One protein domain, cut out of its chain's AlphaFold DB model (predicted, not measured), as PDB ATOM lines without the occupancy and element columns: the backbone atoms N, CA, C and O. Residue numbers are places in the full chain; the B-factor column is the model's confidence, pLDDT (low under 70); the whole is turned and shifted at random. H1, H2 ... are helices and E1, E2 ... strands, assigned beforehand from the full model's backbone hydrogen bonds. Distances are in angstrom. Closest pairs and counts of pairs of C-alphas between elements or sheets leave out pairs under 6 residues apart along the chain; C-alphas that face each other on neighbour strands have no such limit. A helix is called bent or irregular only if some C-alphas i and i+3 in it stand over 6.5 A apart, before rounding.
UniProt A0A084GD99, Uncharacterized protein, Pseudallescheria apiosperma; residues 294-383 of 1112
ATOM      1  N   ALA A 294     -42.331 -56.165 -50.268       85.75
ATOM      2  CA  ALA A 294     -42.798 -57.458 -49.771       85.75
ATOM      3  C   ALA A 294     -42.210 -57.809 -48.393       85.75
ATOM      4  O   ALA A 294     -42.825 -58.552 -47.625       85.75
ATOM      5  N   HIS A 295     -41.036 -57.260 -48.064       86.31
ATOM      6  CA  HIS A 295     -40.279 -57.616 -46.863       86.31
ATOM      7  C   HIS A 295     -39.954 -56.427 -45.955       86.31
ATOM      8  O   HIS A 295     -39.097 -56.550 -45.074       86.31
ATOM      9  N   TYR A 296     -40.662 -55.303 -46.115       86.75
ATOM     10  CA  TYR A 296     -40.386 -54.060 -45.391       86.75
ATOM     11  C   TYR A 296     -40.319 -54.262 -43.874       86.75
ATOM     12  O   TYR A 296     -39.355 -53.795 -43.281       86.75
ATOM     13  N   PRO A 297     -41.219 -55.026 -43.217       85.94
ATOM     14  CA  PRO A 297     -41.123 -55.240 -41.772       85.94
ATOM     15  C   PRO A 297     -39.823 -55.929 -41.336       85.94
ATOM     16  O   PRO A 297     -39.238 -55.568 -40.321       85.94
ATOM     17  N   VAL A 298     -39.345 -56.915 -42.102       83.50
ATOM     18  CA  VAL A 298     -38.108 -57.646 -41.778       83.50
ATOM     19  C   VAL A 298     -36.897 -56.750 -41.992       83.50
ATOM     20  O   VAL A 298     -36.009 -56.696 -41.144       83.50
ATOM     21  N   LEU A 299     -36.885 -56.045 -43.121       87.56
ATOM     22  CA  LEU A 299     -35.824 -55.132 -43.514       87.56
ATOM     23  C   LEU A 299     -35.729 -53.942 -42.546       87.56
ATOM     24  O   LEU A 299     -34.638 -53.607 -42.089       87.56
ATOM     25  N   ARG A 300     -36.871 -53.364 -42.170       88.25
ATOM     26  CA  ARG A 300     -36.969 -52.248 -41.231       88.25
ATOM     27  C   ARG A 300     -36.388 -52.611 -39.877       88.25
ATOM     28  O   ARG A 300     -35.523 -51.915 -39.367       88.25
ATOM     29  N   GLU A 301     -36.821 -53.727 -39.317       85.69
ATOM     30  CA  GLU A 301     -36.460 -54.087 -37.952       85.69
ATOM     31  C   GLU A 301     -35.079 -54.764 -37.841       85.69
ATOM     32  O   GLU A 301     -34.421 -54.667 -36.809       85.69
ATOM     33  N   SER A 302     -34.622 -55.474 -38.883       83.69
ATOM     34  CA  SER A 302     -33.328 -56.186 -38.854       83.69
ATOM     35  C   SER A 302     -32.162 -55.361 -39.400       83.69
ATOM     36  O   SER A 302     -31.012 -55.725 -39.157       83.69
ATOM     37  N   ILE A 303     -32.440 -54.311 -40.181       89.38
ATOM     38  CA  ILE A 303     -31.419 -53.504 -40.860       89.38
ATOM     39  C   ILE A 303     -31.660 -52.012 -40.615       89.38
ATOM     40  O   ILE A 303     -30.795 -51.376 -40.027       89.38
ATOM     41  N   LEU A 304     -32.809 -51.448 -41.012       91.19
ATOM     42  CA  LEU A 304     -32.975 -49.985 -41.030       91.19
ATOM     43  C   LEU A 304     -32.951 -49.346 -39.638       91.19
ATOM     44  O   LEU A 304     -32.125 -48.466 -39.419       91.19
ATOM     45  N   ILE A 305     -33.799 -49.789 -38.701       89.81
ATOM     46  CA  ILE A 305     -33.829 -49.263 -37.327       89.81
ATOM     47  C   ILE A 305     -32.455 -49.424 -36.660       89.81
ATOM     48  O   ILE A 305     -31.909 -48.409 -36.231       89.81
ATOM     49  N   PRO A 306     -31.827 -50.622 -36.645       89.62
ATOM     50  CA  PRO A 306     -30.484 -50.769 -36.088       89.62
ATOM     51  C   PRO A 306     -29.448 -49.827 -36.715       89.62
ATOM     52  O   PRO A 306     -28.609 -49.278 -36.004       89.62
ATOM     53  N   THR A 307     -29.504 -49.599 -38.033       91.31
ATOM     54  CA  THR A 307     -28.604 -48.652 -38.707       91.31
ATOM     55  C   THR A 307     -28.888 -47.203 -38.304       91.31
ATOM     56  O   THR A 307     -27.936 -46.462 -38.069       91.31
ATOM     57  N   VAL A 308     -30.155 -46.788 -38.202       90.56
ATOM     58  CA  VAL A 308     -30.539 -45.442 -37.734       90.56
ATOM     59  C   VAL A 308     -30.076 -45.225 -36.295       90.56
ATOM     60  O   VAL A 308     -29.438 -44.216 -36.001       90.56
ATOM     61  N   ASP A 309     -30.335 -46.185 -35.409       89.19
ATOM     62  CA  ASP A 309     -29.933 -46.118 -34.003       89.19
ATOM     63  C   ASP A 309     -28.415 -46.044 -33.861       89.19
ATOM     64  O   ASP A 309     -27.909 -45.245 -33.078       89.19
ATOM     65  N   PHE A 310     -27.681 -46.821 -34.658       88.88
ATOM     66  CA  PHE A 310     -26.225 -46.753 -34.714       88.88
ATOM     67  C   PHE A 310     -25.726 -45.366 -35.147       88.88
ATOM     68  O   PHE A 310     -24.828 -44.814 -34.512       88.88
ATOM     69  N   VAL A 311     -26.321 -44.771 -36.188       90.06
ATOM     70  CA  VAL A 311     -25.981 -43.405 -36.628       90.06
ATOM     71  C   VAL A 311     -26.257 -42.387 -35.520       90.06
ATOM     72  O   VAL A 311     -25.394 -41.562 -35.229       90.06
ATOM     73  N   ASN A 312     -27.417 -42.471 -34.866       88.44
ATOM     74  CA  ASN A 312     -27.803 -41.559 -33.788       88.44
ATOM     75  C   ASN A 312     -26.909 -41.703 -32.551       88.44
ATOM     76  O   ASN A 312     -26.554 -40.703 -31.934       88.44
ATOM     77  N   GLN A 313     -26.520 -42.930 -32.193       86.12
ATOM     78  CA  GLN A 313     -25.577 -43.184 -31.102       86.12
ATOM     79  C   GLN A 313     -24.223 -42.542 -31.396       86.12
ATOM     80  O   GLN A 313     -23.714 -41.809 -30.553       86.12
ATOM     81  N   LEU A 314     -23.688 -42.732 -32.608       85.31
ATOM     82  CA  LEU A 314     -22.435 -42.092 -33.012       85.31
ATOM     83  C   LEU A 314     -22.531 -40.569 -33.057       85.31
ATOM     84  O   LEU A 314     -21.545 -39.895 -32.786       85.31
ATOM     85  N   ASP A 315     -23.688 -40.010 -33.406       84.81
ATOM     86  CA  ASP A 315     -23.887 -38.561 -33.398       84.81
ATOM     87  C   ASP A 315     -24.009 -37.981 -31.976       84.81
ATOM     88  O   ASP A 315     -23.584 -36.850 -31.730       84.81
ATOM     89  N   ALA A 316     -24.552 -38.763 -31.035       78.88
ATOM     90  CA  ALA A 316     -24.750 -38.379 -29.637       78.88
ATOM     91  C   ALA A 316     -23.493 -38.543 -28.765       78.88
ATOM     92  O   ALA A 316     -23.314 -37.784 -27.804       78.88
ATOM     93  N   SER A 317     -22.620 -39.505 -29.078       67.25
ATOM     94  CA  SER A 317     -21.289 -39.625 -28.481       67.25
ATOM     95  C   SER A 317     -20.525 -38.311 -28.687       67.25
ATOM     96  O   SER A 317     -20.248 -37.916 -29.814       67.25
ATOM     97  N   SER A 318     -20.249 -37.589 -27.592       53.31
ATOM     98  CA  SER A 318     -19.661 -36.238 -27.563       53.31
ATOM     99  C   SER A 318     -18.669 -35.972 -28.704       53.31
ATOM    100  O   SER A 318     -17.670 -36.681 -28.816       53.31
ATOM    101  N   LYS A 319     -18.873 -34.876 -29.462       53.12
ATOM    102  CA  LYS A 319     -17.962 -34.348 -30.512       53.12
ATOM    103  C   LYS A 319     -16.478 -34.246 -30.085       53.12
ATOM    104  O   LYS A 319     -15.623 -34.020 -30.934       53.12
ATOM    105  N   ASN A 320     -16.177 -34.406 -28.793       41.84
ATOM    106  CA  ASN A 320     -14.861 -34.268 -28.170       41.84
ATOM    107  C   ASN A 320     -14.187 -35.598 -27.763       41.84
ATOM    108  O   ASN A 320     -13.102 -35.553 -27.183       41.84
ATOM    109  N   ALA A 321     -14.792 -36.764 -28.016       46.97
ATOM    110  CA  ALA A 321     -14.176 -38.069 -27.761       46.97
ATOM    111  C   ALA A 321     -13.959 -38.816 -29.086       46.97
ATOM    112  O   ALA A 321     -14.900 -39.023 -29.847       46.97
ATOM    113  N   ALA A 322     -12.716 -39.208 -29.373       50.06
ATOM    114  CA  ALA A 322     -12.393 -40.034 -30.532       50.06
ATOM    115  C   ALA A 322     -12.903 -41.467 -30.298       50.06
ATOM    116  O   ALA A 322     -12.206 -42.294 -29.711       50.06
ATOM    117  N   GLU A 323     -14.140 -41.752 -30.705       55.09
ATOM    118  CA  GLU A 323     -14.643 -43.123 -30.821       55.09
ATOM    119  C   GLU A 323     -14.284 -43.673 -32.205       55.09
ATOM    120  O   GLU A 323     -14.896 -43.325 -33.216       55.09
ATOM    121  N   GLU A 324     -13.262 -44.531 -32.249       66.69
ATOM    122  CA  GLU A 324     -12.904 -45.282 -33.452       66.69
ATOM    123  C   GLU A 324     -13.829 -46.492 -33.614       66.69
ATOM    124  O   GLU A 324     -13.815 -47.421 -32.802       66.69
ATOM    125  N   VAL A 325     -14.603 -46.518 -34.700       74.38
ATOM    126  CA  VAL A 325     -15.454 -47.660 -35.053       74.38
ATOM    127  C   VAL A 325     -14.896 -48.380 -36.266       74.38
ATOM    128  O   VAL A 325     -14.517 -47.758 -37.253       74.38
ATOM    129  N   LYS A 326     -14.865 -49.713 -36.210       74.12
ATOM    130  CA  LYS A 326     -14.307 -50.552 -37.271       74.12
ATOM    131  C   LYS A 326     -15.399 -51.332 -38.008       74.12
ATOM    132  O   LYS A 326     -16.210 -51.997 -37.367       74.12
ATOM    133  N   SER A 327     -15.397 -51.287 -39.340       74.19
ATOM    134  CA  SER A 327     -16.279 -52.105 -40.187       74.19
ATOM    135  C   SER A 327     -15.830 -53.569 -40.215       74.19
ATOM    136  O   SER A 327     -14.691 -53.904 -39.867       74.19
ATOM    137  N   SER A 328     -16.691 -54.458 -40.717       66.69
ATOM    138  CA  SER A 328     -16.356 -55.870 -40.952       66.69
ATOM    139  C   SER A 328     -15.224 -56.060 -41.976       66.69
ATOM    140  O   SER A 328     -14.462 -57.023 -41.888       66.69
ATOM    141  N   SER A 329     -15.058 -55.106 -42.899       64.75
ATOM    142  CA  SER A 329     -13.955 -55.032 -43.868       64.75
ATOM    143  C   SER A 329     -12.665 -54.435 -43.285       64.75
ATOM    144  O   SER A 329     -11.619 -54.458 -43.933       64.75
ATOM    145  N   GLY A 330     -12.714 -53.942 -42.044       69.25
ATOM    146  CA  GLY A 330     -11.574 -53.426 -41.299       69.25
ATOM    147  C   GLY A 330     -11.287 -51.934 -41.473       69.25
ATOM    148  O   GLY A 330     -10.254 -51.480 -40.976       69.25
ATOM    149  N   VAL A 331     -12.180 -51.188 -42.129       76.75
ATOM    150  CA  VAL A 331     -12.124 -49.723 -42.249       76.75
ATOM    151  C   VAL A 331     -12.405 -49.102 -40.886       76.75
ATOM    152  O   VAL A 331     -13.363 -49.491 -40.225       76.75
ATOM    153  N   VAL A 332     -11.563 -48.160 -40.463       76.62
ATOM    154  CA  VAL A 332     -11.730 -47.418 -39.208       76.62
ATOM    155  C   VAL A 332     -12.340 -46.056 -39.522       76.62
ATOM    156  O   VAL A 332     -11.841 -45.337 -40.386       76.62
ATOM    157  N   PHE A 333     -13.418 -45.726 -38.823       81.94
ATOM    158  CA  PHE A 333     -14.126 -44.457 -38.886       81.94
ATOM    159  C   PHE A 333     -13.951 -43.702 -37.571       81.94
ATOM    160  O   PHE A 333     -14.115 -44.283 -36.499       81.94
ATOM    161  N   ASP A 334     -13.655 -42.410 -37.677       81.88
ATOM    162  CA  ASP A 334     -13.546 -41.475 -36.560       81.88
ATOM    163  C   ASP A 334     -14.605 -40.380 -36.731       81.88
ATOM    164  O   ASP A 334     -14.541 -39.560 -37.654       81.88
ATOM    165  N   ARG A 335     -15.590 -40.366 -35.827       84.62
ATOM    166  CA  ARG A 335     -16.711 -39.419 -35.861       84.62
ATOM    167  C   ARG A 335     -16.257 -37.962 -35.748       84.62
ATOM    168  O   ARG A 335     -16.921 -37.095 -36.319       84.62
ATOM    169  N   SER A 336     -15.152 -37.670 -35.060       79.12
ATOM    170  CA  SER A 336     -14.706 -36.292 -34.785       79.12
ATOM    171  C   SER A 336     -14.299 -35.515 -36.046       79.12
ATOM    172  O   SER A 336     -14.314 -34.286 -36.061       79.12
ATOM    173  N   GLN A 337     -14.004 -36.223 -37.141       80.56
ATOM    174  CA  GLN A 337     -13.561 -35.638 -38.414       80.56
ATOM    175  C   GLN A 337     -14.716 -35.189 -39.325       80.56
ATOM    176  O   GLN A 337     -14.483 -34.697 -40.431       80.56
ATOM    177  N   HIS A 338     -15.962 -35.359 -38.881       86.12
ATOM    178  CA  HIS A 338     -17.162 -35.120 -39.676       86.12
ATOM    179  C   HIS A 338     -18.079 -34.063 -39.046       86.12
ATOM    180  O   HIS A 338     -18.095 -33.866 -37.831       86.12
ATOM    181  N   GLY A 339     -18.846 -33.364 -39.885       86.19
ATOM    182  CA  GLY A 339     -19.764 -32.305 -39.469       86.19
ATOM    183  C   GLY A 339     -21.070 -32.831 -38.869       86.19
ATOM    184  O   GLY A 339     -21.128 -33.921 -38.302       86.19
ATOM    185  N   ASP A 340     -22.132 -32.039 -38.977       89.25
ATOM    186  CA  ASP A 340     -23.478 -32.426 -38.537       89.25
ATOM    187  C   ASP A 340     -24.124 -33.416 -39.520       89.25
ATOM    188  O   ASP A 340     -23.676 -33.534 -40.668       89.25
ATOM    189  N   LEU A 341     -25.171 -34.120 -39.080       90.50
ATOM    190  CA  LEU A 341     -25.976 -35.004 -39.929       90.50
ATOM    191  C   LEU A 341     -26.556 -34.259 -41.140       90.50
ATOM    192  O   LEU A 341     -26.950 -33.093 -41.049       90.50
ATOM    193  N   ILE A 342     -26.619 -34.939 -42.287       90.25
ATOM    194  CA  ILE A 342     -27.271 -34.389 -43.482       90.25
ATOM    195  C   ILE A 342     -28.803 -34.348 -43.306       90.25
ATOM    196  O   ILE A 342     -29.347 -35.137 -42.529       90.25
ATOM    197  N   PRO A 343     -29.532 -33.496 -44.058       86.19
ATOM    198  CA  PRO A 343     -30.973 -33.289 -43.866       86.19
ATOM    199  C   PRO A 343     -31.843 -34.551 -43.944       86.19
ATOM    200  O   PRO A 343     -32.899 -34.597 -43.320       86.19
ATOM    201  N   HIS A 344     -31.392 -35.596 -44.651       86.62
ATOM    202  CA  HIS A 344     -32.103 -36.881 -44.743       86.62
ATOM    203  C   HIS A 344     -32.312 -37.574 -43.387       86.62
ATOM    204  O   HIS A 344     -33.220 -38.389 -43.269       86.62
ATOM    205  N   PHE A 345     -31.529 -37.225 -42.359       87.06
ATOM    206  CA  PHE A 345     -31.649 -37.756 -40.994       87.06
ATOM    207  C   PHE A 345     -32.487 -36.862 -40.059       87.06
ATOM    208  O   PHE A 345     -32.452 -37.034 -38.845       87.06
ATOM    209  N   ALA A 346     -33.247 -35.900 -40.599       83.69
ATOM    210  CA  ALA A 346     -34.070 -34.992 -39.795       83.69
ATOM    211  C   ALA A 346     -35.260 -35.678 -39.093       83.69
ATOM    212  O   ALA A 346     -35.722 -35.184 -38.064       83.69
ATOM    213  N   SER A 347     -35.760 -36.798 -39.629       87.56
ATOM    214  CA  SER A 347     -36.754 -37.653 -38.967       87.56
ATOM    215  C   SER A 347     -36.406 -39.137 -39.138       87.56
ATOM    216  O   SER A 347     -35.734 -39.487 -40.115       87.56
ATOM    217  N   PRO A 348     -36.869 -40.022 -38.235       83.94
ATOM    218  CA  PRO A 348     -36.641 -41.463 -38.349       83.94
ATOM    219  C   PRO A 348     -37.143 -42.055 -39.670       83.94
ATOM    220  O   PRO A 348     -36.440 -42.838 -40.295       83.94
ATOM    221  N   GLU A 349     -38.320 -41.642 -40.141       84.56
ATOM    222  CA  GLU A 349     -38.932 -42.166 -41.368       84.56
ATOM    223  C   GLU A 349     -38.124 -41.777 -42.613       84.56
ATOM    224  O   GLU A 349     -37.861 -42.615 -43.474       84.56
ATOM    225  N   SER A 350     -37.671 -40.520 -42.672       88.31
ATOM    226  CA  SER A 350     -36.784 -40.032 -43.733       88.31
ATOM    227  C   SER A 350     -35.426 -40.746 -43.703       88.31
ATOM    228  O   SER A 350     -34.885 -41.104 -44.751       88.31
ATOM    229  N   ALA A 351     -34.884 -41.006 -42.507       89.94
ATOM    230  CA  ALA A 351     -33.619 -41.713 -42.340       89.94
ATOM    231  C   ALA A 351     -33.721 -43.178 -42.796       89.94
ATOM    232  O   ALA A 351     -32.827 -43.671 -43.485       89.94
ATOM    233  N   GLU A 352     -34.817 -43.865 -42.455       91.75
ATOM    234  CA  GLU A 352     -35.102 -45.238 -42.885       91.75
ATOM    235  C   GLU A 352     -35.169 -45.348 -44.418       91.75
ATOM    236  O   GLU A 352     -34.493 -46.199 -45.004       91.75
ATOM    237  N   GLU A 353     -35.935 -44.469 -45.075       89.44
ATOM    238  CA  GLU A 353     -36.069 -44.443 -46.538       89.44
ATOM    239  C   GLU A 353     -34.724 -44.153 -47.220       89.44
ATOM    240  O   GLU A 353     -34.328 -44.830 -48.177       89.44
ATOM    241  N   TYR A 354     -33.970 -43.195 -46.678       91.88
ATOM    242  CA  TYR A 354     -32.645 -42.850 -47.172       91.88
ATOM    243  C   TYR A 354     -31.645 -44.007 -47.034       91.88
ATOM    244  O   TYR A 354     -30.940 -44.341 -47.992       91.88
ATOM    245  N   ILE A 355     -31.602 -44.673 -45.876       92.06
ATOM    246  CA  ILE A 355     -30.729 -45.831 -45.640       92.06
ATOM    247  C   ILE A 355     -31.095 -46.991 -46.568       92.06
ATOM    248  O   ILE A 355     -30.199 -47.618 -47.139       92.06
ATOM    249  N   LEU A 356     -32.388 -47.262 -46.778       91.56
ATOM    250  CA  LEU A 356     -32.829 -48.275 -47.737       91.56
ATOM    251  C   LEU A 356     -32.297 -47.965 -49.143       91.56
ATOM    252  O   LEU A 356     -31.688 -48.829 -49.777       91.56
ATOM    253  N   LYS A 357     -32.447 -46.717 -49.598       89.44
ATOM    254  CA  LYS A 357     -31.932 -46.252 -50.892       89.44
ATOM    255  C   LYS A 357     -30.409 -46.406 -50.993       89.44
ATOM    256  O   LYS A 357     -29.902 -46.816 -52.040       89.44
ATOM    257  N   MET A 358     -29.671 -46.144 -49.909       90.06
ATOM    258  CA  MET A 358     -28.225 -46.390 -49.849       90.06
ATOM    259  C   MET A 358     -27.881 -47.876 -50.022       90.06
ATOM    260  O   MET A 358     -26.974 -48.197 -50.794       90.06
ATOM    261  N   PHE A 359     -28.597 -48.782 -49.347       89.25
ATOM    262  CA  PHE A 359     -28.365 -50.226 -49.460       89.25
ATOM    263  C   PHE A 359     -28.726 -50.781 -50.840       89.25
ATOM    264  O   PHE A 359     -27.963 -51.576 -51.386       89.25
ATOM    265  N   GLN A 360     -29.826 -50.329 -51.446       87.94
ATOM    266  CA  GLN A 360     -30.232 -50.742 -52.797       87.94
ATOM    267  C   GLN A 360     -29.210 -50.361 -53.870       87.94
ATOM    268  O   GLN A 360     -29.024 -51.078 -54.852       87.94
ATOM    269  N   LEU A 361     -28.530 -49.231 -53.679       84.12
ATOM    270  CA  LEU A 361     -27.482 -48.739 -54.572       84.12
ATOM    271  C   LEU A 361     -26.084 -49.203 -54.165       84.12
ATOM    272  O   LEU A 361     -25.072 -48.777 -54.746       84.12
ATOM    273  N   ASN A 362     -25.994 -50.071 -53.158       78.69
ATOM    274  CA  ASN A 362     -24.734 -50.637 -52.751       78.69
ATOM    275  C   ASN A 362     -24.371 -51.858 -53.601       78.69
ATOM    276  O   ASN A 362     -25.077 -52.857 -53.623       78.69
ATOM    277  N   THR A 363     -23.229 -51.784 -54.282       64.88
ATOM    278  CA  THR A 363     -22.688 -52.878 -55.098       64.88
ATOM    279  C   THR A 363     -21.664 -53.730 -54.348       64.88
ATOM    280  O   THR A 363     -21.155 -54.702 -54.902       64.88
ATOM    281  N   THR A 364     -21.320 -53.365 -53.105       71.19
ATOM    282  CA  THR A 364     -20.378 -54.125 -52.276       71.19
ATOM    283  C   THR A 364     -21.083 -55.241 -51.510       71.19
ATOM    284  O   THR A 364     -22.300 -55.242 -51.316       71.19
ATOM    285  N   ARG A 365     -20.301 -56.238 -51.085       78.69
ATOM    286  CA  ARG A 365     -20.819 -57.398 -50.364       78.69
ATOM    287  C   ARG A 365     -21.358 -56.971 -48.997       78.69
ATOM    288  O   ARG A 365     -20.588 -56.564 -48.138       78.69
ATOM    289  N   TYR A 366     -22.661 -57.124 -48.792       84.38
ATOM    290  CA  TYR A 366     -23.294 -56.908 -47.492       84.38
ATOM    291  C   TYR A 366     -22.821 -57.948 -46.464       84.38
ATOM    292  O   TYR A 366     -23.038 -59.150 -46.650       84.38
ATOM    293  N   GLY A 367     -22.190 -57.475 -45.389       81.31
ATOM    294  CA  GLY A 367     -21.851 -58.260 -44.202       81.31
ATOM    295  C   GLY A 367     -22.720 -57.855 -43.014       81.31
ATOM    296  O   GLY A 367     -23.501 -58.667 -42.506       81.31
ATOM    297  N   HIS A 368     -22.614 -56.587 -42.619       86.94
ATOM    298  CA  HIS A 368     -23.292 -56.005 -41.468       86.94
ATOM    299  C   HIS A 368     -24.002 -54.684 -41.808       86.94
ATOM    300  O   HIS A 368     -23.608 -53.962 -42.723       86.94
ATOM    301  N   HIS A 369     -25.028 -54.336 -41.029       86.88
ATOM    302  CA  HIS A 369     -25.849 -53.137 -41.242       86.88
ATOM    303  C   HIS A 369     -25.098 -51.817 -40.963       86.88
ATOM    304  O   HIS A 369     -25.530 -50.755 -41.410       86.88
ATOM    305  N   THR A 370     -23.958 -51.867 -40.264       88.06
ATOM    306  CA  THR A 370     -23.108 -50.693 -39.981       88.06
ATOM    307  C   THR A 370     -22.011 -50.461 -41.022       88.06
ATOM    308  O   THR A 370     -21.491 -49.351 -41.112       88.06
ATOM    309  N   ASP A 371     -21.666 -51.473 -41.828       87.12
ATOM    310  CA  ASP A 371     -20.512 -51.413 -42.736       87.12
ATOM    311  C   ASP A 371     -20.649 -50.272 -43.743       87.12
ATOM    312  O   ASP A 371     -19.713 -49.507 -43.954       87.12
ATOM    313  N   LEU A 372     -21.847 -50.103 -44.310       85.81
ATOM    314  CA  LEU A 372     -22.110 -49.069 -45.307       85.81
ATOM    315  C   LEU A 372     -21.888 -47.653 -44.753       85.81
ATOM    316  O   LEU A 372     -21.382 -46.797 -45.477       85.81
ATOM    317  N   ILE A 373     -22.235 -47.438 -43.480       88.75
ATOM    318  CA  ILE A 373     -22.089 -46.161 -42.771       88.75
ATOM    319  C   ILE A 373     -20.612 -45.868 -42.507       88.75
ATOM    320  O   ILE A 373     -20.124 -44.799 -42.863       88.75
ATOM    321  N   VAL A 374     -19.892 -46.840 -41.939       86.88
ATOM    322  CA  VAL A 374     -18.466 -46.720 -41.590       86.88
ATOM    323  C   VAL A 374     -17.590 -46.555 -42.836       86.88
ATOM    324  O   VAL A 374     -16.632 -45.789 -42.826       86.88
ATOM    325  N   GLU A 375     -17.922 -47.243 -43.929       85.50
ATOM    326  CA  GLU A 375     -17.183 -47.156 -45.192       85.50
ATOM    327  C   GLU A 375     -17.513 -45.894 -46.005       85.50
ATOM    328  O   GLU A 375     -16.726 -45.500 -46.865       85.50
ATOM    329  N   ASN A 376     -18.673 -45.264 -45.774       87.19
ATOM    330  CA  ASN A 376     -19.131 -44.099 -46.541       87.19
ATOM    331  C   ASN A 376     -19.712 -42.984 -45.642       87.19
ATOM    332  O   ASN A 376     -20.833 -42.525 -45.885       87.19
ATOM    333  N   PRO A 377     -18.966 -42.485 -44.641       88.88
ATOM    334  CA  PRO A 377     -19.484 -41.531 -43.655       88.88
ATOM    335  C   PRO A 377     -19.938 -40.197 -44.260       88.88
ATOM    336  O   PRO A 377     -20.837 -39.540 -43.742       88.88
ATOM    337  N   GLN A 378     -19.383 -39.807 -45.410       87.81
ATOM    338  CA  GLN A 378     -19.806 -38.631 -46.173       87.81
ATOM    339  C   GLN A 378     -21.273 -38.670 -46.625       87.81
ATOM    340  O   GLN A 378     -21.807 -37.636 -47.023       87.81
ATOM    341  N   LEU A 379     -21.896 -39.854 -46.665       90.19
ATOM    342  CA  LEU A 379     -23.297 -40.023 -47.048       90.19
ATOM    343  C   LEU A 379     -24.233 -39.821 -45.856       90.19
ATOM    344  O   LEU A 379     -25.441 -39.863 -46.038       90.19
ATOM    345  N   VAL A 380     -23.692 -39.620 -44.657       91.94
ATOM    346  CA  VAL A 380     -24.451 -39.488 -43.410       91.94
ATOM    347  C   VAL A 380     -24.163 -38.148 -42.747       91.94
ATOM    348  O   VAL A 380     -25.086 -37.457 -42.322       91.94
ATOM    349  N   TRP A 381     -22.898 -37.728 -42.744       91.56
ATOM    350  CA  TRP A 381     -22.466 -36.459 -42.171       91.56
ATOM    351  C   TRP A 381     -21.955 -35.483 -43.229       91.56
ATOM    352  O   TRP A 381     -21.394 -35.857 -44.266       91.56
ATOM    353  N   THR A 382     -22.139 -34.200 -42.936       91.25
ATOM    354  CA  THR A 382     -21.599 -33.079 -43.707       91.25
ATOM    355  C   THR A 382     -20.070 -33.015 -43.608       91.25
ATOM    356  O   THR A 382     -19.451 -33.541 -42.679       91.25
ATOM    357  N   ILE A 383     -19.437 -32.367 -44.587       89.50
ATOM    358  CA  ILE A 383     -17.978 -32.212 -44.637       89.50
ATOM    359  C   ILE A 383     -17.602 -30.885 -43.970       89.50
ATOM    360  O   ILE A 383     -18.055 -29.836 -44.437       89.50
TER     361      ILE A 383
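Overview. This is residues 294 to 383 of the 1112 residues of an uncharacterized protein of Pseudallescheria apiosperma (UniProt A0A084GD99). A small hairpin, E1 and E2, stands near one end of the long helix H1; H2 crosses H1, and short H3 sits between H2 and the hairpin. The 90 printed residues run H1, E1, E2, H2, H3, mostly helix, with an antiparallel sheet E1 - E2. The whole is compact, radius of gyration of the C-alphas 12.7 A, spanning 42 by 29 by 19 A.

Along the chain. Find E1, residues 324 to 326, from C-alpha 324 at (-12.904, -45.282, -33.452); E2 is 332 to 334. H1, 294 to 316, runs 33.1 A from (-42.798, -57.458, -49.771), irregular, with C-alphas 294 and 297 8.5 A apart. H2, 348 to 360, runs 18.3 A; H3 is 371 to 375.

Arrangement. Look at N 325 and O 333, 2.9 A apart, in the hairpin. C-alphas Phe 333 and Val 374 are the closest of E2 and H3, 5.6 A. H3 is close but not clearly touching H1, closest C-alphas Val 311 and Ile 373, 7.8 A. H1, with residues 300 to 308 alone, touches H2, closest C-alphas Leu 304 and Glu 352, 5.5 A. Every O i to N i+4 pair is within hydrogen-bond range in H2 and H3, 16 of 19 in H1.

Size, cuts and confidence. C-alphas 294 and 320, the farthest apart, are 42.2 A apart. The printed part has no cut; the link E2 to H2 is long. Confidence is under 70 at 317 to 324, 328 to 330 and 363.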